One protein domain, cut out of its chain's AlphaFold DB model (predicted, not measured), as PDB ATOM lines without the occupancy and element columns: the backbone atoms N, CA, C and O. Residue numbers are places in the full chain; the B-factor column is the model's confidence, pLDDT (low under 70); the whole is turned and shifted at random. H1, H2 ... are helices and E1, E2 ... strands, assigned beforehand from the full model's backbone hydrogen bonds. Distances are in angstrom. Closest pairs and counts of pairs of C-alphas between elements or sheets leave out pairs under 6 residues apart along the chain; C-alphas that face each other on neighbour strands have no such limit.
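AT A GLANCE: This is residues 30 to 69 of the 400 residues of the protein "Tyrosinase_Cu-bd domain-containing protein" of Diploscapter pachys (UniProt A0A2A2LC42). With little regular structure, the domain is mostly loop: the short helix H1 sits between the opening stretch, residues 30 to 40, and a small hairpin of two strands, E1 and E2, after which residues 62 to 69 fold back. The 40 printed residues include one named helix and two named strands, in the order H1, E1, E2; the sheet, E1 - E2, is antiparallel. The class is mixed, with only 11 residues in named elements. The whole is compact, with a radius of gyration of the C-alphas of 9.9 A, and elongated, spanning 29 by 19 by 17 A.

HOW THE PARTS SIT: In H1, residues 41 to 45, the O i to N i+4 pair is within hydrogen-bond range. The closest C-alphas of H1 and E1, residues 51 to 53, are those of Cys 45 and Ser 51, 6.2 A apart. E1 and E2, residues 59 to 61, form an antiparallel hairpin, their directions at 150 degrees; N 52 and O 60 are within hydrogen-bond range at 2.7 A. The closest C-alphas of H1 and E2 are those of Cys 45 and Cys 59, 5.7 A apart.

IN THESE COORDINATES: H1 begins at C-alpha 41 (47.278, -36.535, 16.252) and is 5.9 A long from first to last C-alpha. E1 measures 6.6 A, and E2 7.0 A, ending at C-alpha 61 (37.275, -44.395, 16.902).

THE WHOLE: The C-alphas farthest apart, those of Ser 30 and Asp 63, are 31.1 A apart. The printed part has no cut, and the links H1 to E1 and E1 to E2 are tight. The mean pLDDT of the printed part is 83.2; residues 30 to 31 and residue 57 are under 70.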
ATOM      1  N   SER A  30      51.053 -26.830   3.253       57.94
ATOM      2  CA  SER A  30      50.520 -27.792   2.290       57.94
ATOM      3  C   SER A  30      49.719 -28.844   3.052       57.94
ATOM      4  O   SER A  30      50.283 -29.496   3.933       57.94
ATOM      5  N   ILE A  31      48.430 -28.992   2.732       65.81
ATOM      6  CA  ILE A  31      47.585 -30.029   3.327       65.81
ATOM      7  C   ILE A  31      48.332 -31.360   3.165       65.81
ATOM      8  O   ILE A  31      48.696 -31.695   2.029       65.81
ATOM      9  N   PRO A  32      48.611 -32.089   4.262       76.75
ATOM     10  CA  PRO A  32      49.259 -33.387   4.199       76.75
ATOM     11  C   PRO A  32      48.537 -34.247   3.171       76.75
ATOM     12  O   PRO A  32      47.323 -34.398   3.238       76.75
ATOM     13  N   SER A  33      49.280 -34.751   2.194       81.00
ATOM     14  CA  SER A  33      48.790 -35.638   1.133       81.00
ATOM     15  C   SER A  33      48.801 -37.110   1.554       81.00
ATOM     16  O   SER A  33      48.173 -37.949   0.911       81.00
ATOM     17  N   GLN A  34      49.562 -37.421   2.609       85.94
ATOM     18  CA  GLN A  34      49.761 -38.758   3.159       85.94
ATOM     19  C   GLN A  34      49.958 -38.661   4.675       85.94
ATOM     20  O   GLN A  34      50.565 -37.702   5.160       85.94
ATOM     21  N   ILE A  35      49.546 -39.701   5.411       90.62
ATOM     22  CA  ILE A  35      49.674 -39.781   6.879       90.62
ATOM     23  C   ILE A  35      51.104 -39.524   7.377       90.62
ATOM     24  O   ILE A  35      51.311 -38.915   8.419       90.62
ATOM     25  N   TYR A  36      52.115 -39.931   6.605       91.44
ATOM     26  CA  TYR A  36      53.529 -39.795   6.958       91.44
ATOM     27  C   TYR A  36      54.002 -38.339   7.115       91.44
ATOM     28  O   TYR A  36      55.019 -38.092   7.762       91.44
ATOM     29  N   GLN A  37      53.261 -37.373   6.564       91.31
ATOM     30  CA  GLN A  37      53.547 -35.940   6.695       91.31
ATOM     31  C   GLN A  37      52.975 -35.332   7.988       91.31
ATOM     32  O   GLN A  37      53.317 -34.201   8.328       91.31
ATOM     33  N   CYS A  38      52.137 -36.066   8.722       92.88
ATOM     34  CA  CYS A  38      51.545 -35.587   9.965       92.88
ATOM     35  C   CYS A  38      52.577 -35.439  11.090       92.88
ATOM     36  O   CYS A  38      53.472 -36.275  11.250       92.88
ATOM     37  N   MET A  39      52.401 -34.387  11.895       94.06
ATOM     38  CA  MET A  39      53.218 -34.073  13.078       94.06
ATOM     39  C   MET A  39      52.380 -33.830  14.348       94.06
ATOM     40  O   MET A  39      52.908 -33.382  15.367       94.06
ATOM     41  N   ASP A  40      51.087 -34.146  14.295       91.44
ATOM     42  CA  ASP A  40      50.138 -34.128  15.405       91.44
ATOM     43  C   ASP A  40      49.052 -35.197  15.201       91.44
ATOM     44  O   ASP A  40      48.926 -35.785  14.121       91.44
ATOM     45  N   LEU A  41      48.308 -35.496  16.271       89.06
ATOM     46  CA  LEU A  41      47.278 -36.535  16.252       89.06
ATOM     47  C   LEU A  41      46.047 -36.123  15.440       89.06
ATOM     48  O   LEU A  41      45.411 -36.997  14.856       89.06
ATOM     49  N   ASP A  42      45.750 -34.829  15.344       87.19
ATOM     50  CA  ASP A  42      44.618 -34.292  14.579       87.19
ATOM     51  C   ASP A  42      44.792 -34.592  13.082       87.19
ATOM     52  O   ASP A  42      43.893 -35.130  12.426       87.19
ATOM     53  N   CYS A  43      45.992 -34.350  12.546       89.94
ATOM     54  CA  CYS A  43      46.357 -34.743  11.191       89.94
ATOM     55  C   CYS A  43      46.300 -36.261  11.016       89.94
ATOM     56  O   CYS A  43      45.679 -36.744  10.067       89.94
ATOM     57  N   VAL A  44      46.913 -37.025  11.934       90.06
ATOM     58  CA  VAL A  44      46.928 -38.500  11.873       90.06
ATOM     59  C   VAL A  44      45.504 -39.057  11.854       90.06
ATOM     60  O   VAL A  44      45.225 -40.001  11.114       90.06
ATOM     61  N   CYS A  45      44.592 -38.446  12.610       87.62
ATOM     62  CA  CYS A  45      43.201 -38.860  12.708       87.62
ATOM     63  C   CYS A  45      42.518 -38.925  11.344       87.62
ATOM     64  O   CYS A  45      41.820 -39.894  11.060       87.62
ATOM     65  N   SER A  46      42.796 -37.956  10.467       86.94
ATOM     66  CA  SER A  46      42.212 -37.865   9.120       86.94
ATOM     67  C   SER A  46      42.571 -39.047   8.204       86.94
ATOM     68  O   SER A  46      41.988 -39.197   7.131       86.94
ATOM     69  N   TYR A  47      43.523 -39.887   8.619       88.44
ATOM     70  CA  TYR A  47      44.021 -41.048   7.881       88.44
ATOM     71  C   TYR A  47      43.754 -42.391   8.569       88.44
ATOM     72  O   TYR A  47      44.152 -43.434   8.038       88.44
ATOM     73  N   ILE A  48      43.112 -42.378   9.737       87.88
ATOM     74  CA  ILE A  48      42.689 -43.585  10.442       87.88
ATOM     75  C   ILE A  48      41.278 -43.943   9.977       87.88
ATOM     76  O   ILE A  48      40.375 -43.112   9.998       87.88
ATOM     77  N   GLU A  49      41.093 -45.185   9.529       83.31
ATOM     78  CA  GLU A  49      39.771 -45.684   9.151       83.31
ATOM     79  C   GLU A  49      38.831 -45.610  10.360       83.31
ATOM     80  O   GLU A  49      39.211 -45.962  11.475       83.31
ATOM     81  N   ASP A  50      37.595 -45.164  10.128       81.62
ATOM     82  CA  ASP A  50      36.549 -45.120  11.150       81.62
ATOM     83  C   ASP A  50      36.839 -44.198  12.350       81.62
ATOM     84  O   ASP A  50      36.254 -44.367  13.426       81.62
ATOM     85  N   SER A  51      37.701 -43.199  12.154       83.31
ATOM     86  CA  SER A  51      37.930 -42.126  13.114       83.31
ATOM     87  C   SER A  51      36.930 -40.969  12.947       83.31
ATOM     88  O   SER A  51      36.387 -40.713  11.870       83.31
ATOM     89  N   ILE A  52      36.684 -40.256  14.041       78.12
ATOM     90  CA  ILE A  52      35.882 -39.041  14.127       78.12
ATOM     91  C   ILE A  52      36.724 -38.009  14.875       78.12
ATOM     92  O   ILE A  52      37.076 -38.213  16.040       78.12
ATOM     93  N   VAL A  53      37.027 -36.898  14.204       79.00
ATOM     94  CA  VAL A  53      37.610 -35.712  14.840       79.00
ATOM     95  C   VAL A  53      36.478 -34.953  15.528       79.00
ATOM     96  O   VAL A  53      35.567 -34.446  14.869       79.00
ATOM     97  N   ALA A  54      36.501 -34.912  16.855       71.69
ATOM     98  CA  ALA A  54      35.547 -34.150  17.643       71.69
ATOM     99  C   ALA A  54      35.848 -32.636  17.568       71.69
ATOM    100  O   ALA A  54      36.974 -32.239  17.262       71.69
ATOM    101  N   PRO A  55      34.869 -31.757  17.869       71.19
ATOM    102  CA  PRO A  55      35.061 -30.302  17.833       71.19
ATOM    103  C   PRO A  55      36.147 -29.768  18.781       71.19
ATOM    104  O   PRO A  55      36.610 -28.647  18.602       71.19
ATOM    105  N   ASP A  56      36.537 -30.553  19.790       73.62
ATOM    106  CA  ASP A  56      37.633 -30.252  20.719       73.62
ATOM    107  C   ASP A  56      39.016 -30.685  20.190       73.62
ATOM    108  O   ASP A  56      40.000 -30.612  20.924       73.62
ATOM    109  N   GLY A  57      39.087 -31.151  18.938       69.38
ATOM    110  CA  GLY A  57      40.289 -31.691  18.298       69.38
ATOM    111  C   GLY A  57      40.551 -33.164  18.621       69.38
ATOM    112  O   GLY A  57      41.415 -33.782  18.009       69.38
ATOM    113  N   SER A  58      39.803 -33.786  19.542       77.75
ATOM    114  CA  SER A  58      40.088 -35.167  19.932       77.75
ATOM    115  C   SER A  58      39.705 -36.175  18.845       77.75
ATOM    116  O   SER A  58      38.615 -36.147  18.279       77.75
ATOM    117  N   CYS A  59      40.616 -37.105  18.561       83.06
ATOM    118  CA  CYS A  59      40.384 -38.187  17.616       83.06
ATOM    119  C   CYS A  59      39.768 -39.397  18.326       83.06
ATOM    120  O   CYS A  59      40.393 -39.977  19.217       83.06
ATOM    121  N   THR A  60      38.561 -39.796  17.930       86.50
ATOM    122  CA  THR A  60      37.847 -40.957  18.488       86.50
ATOM    123  C   THR A  60      37.589 -42.008  17.418       86.50
ATOM    124  O   THR A  60      37.319 -41.668  16.276       86.50
ATOM    125  N   LEU A  61      37.676 -43.286  17.763       84.94
ATOM    126  CA  LEU A  61      37.275 -44.395  16.902       84.94
ATOM    127  C   LEU A  61      35.776 -44.682  17.072       84.94
ATOM    128  O   LEU A  61      35.166 -44.299  18.071       84.94
ATOM    129  N   LYS A  62      35.176 -45.415  16.125       78.38
ATOM    130  CA  LYS A  62      33.761 -45.846  16.192       78.38
ATOM    131  C   LYS A  62      33.366 -46.586  17.474       78.38
ATOM    132  O   LYS A  62      32.194 -46.564  17.839       78.38
ATOM    133  N   ASP A  63      34.307 -47.256  18.132       80.75
ATOM    134  CA  ASP A  63      34.070 -47.955  19.402       80.75
ATOM    135  C   ASP A  63      34.140 -47.029  20.635       80.75
ATOM    136  O   ASP A  63      33.963 -47.486  21.764       80.75
ATOM    137  N   GLY A  64      34.365 -45.728  20.425       80.12
ATOM    138  CA  GLY A  64      34.473 -44.707  21.465       80.12
ATOM    139  C   GLY A  64      35.870 -44.563  22.069       80.12
ATOM    140  O   GLY A  64      36.071 -43.688  22.914       80.12
ATOM    141  N   SER A  65      36.843 -45.383  21.661       83.12
ATOM    142  CA  SER A  65      38.231 -45.233  22.104       83.12
ATOM    143  C   SER A  65      38.887 -43.998  21.478       83.12
ATOM    144  O   SER A  65      38.536 -43.575  20.378       83.12
ATOM    145  N   LYS A  66      39.834 -43.376  22.189       85.00
ATOM    146  CA  LYS A  66      40.589 -42.221  21.687       85.00
ATOM    147  C   LYS A  66      41.884 -42.675  21.025       85.00
ATOM    148  O   LYS A  66      42.562 -43.570  21.528       85.00
ATOM    149  N   VAL A  67      42.257 -42.023  19.927       86.75
ATOM    150  CA  VAL A  67      43.602 -42.159  19.360       86.75
ATOM    151  C   VAL A  67      44.538 -41.302  20.199       86.75
ATOM    152  O   VAL A  67      44.527 -40.076  20.120       86.75
ATOM    153  N   GLU A  68      45.338 -41.962  21.023       90.56
ATOM    154  CA  GLU A  68      46.273 -41.305  21.930       90.56
ATOM    155  C   GLU A  68      47.700 -41.325  21.389       90.56
ATOM    156  O   GLU A  68      48.060 -42.131  20.523       90.56
ATOM    157  N   LYS A  69      48.530 -40.446  21.948       93.25
ATOM    158  CA  LYS A  69      49.975 -40.434  21.742       93.25
ATOM    159  C   LYS A  69      50.556 -41.818  22.042       93.25
ATOM    160  O   LYS A  69      50.278 -42.396  23.092       93.25
TER     161      LYS A  69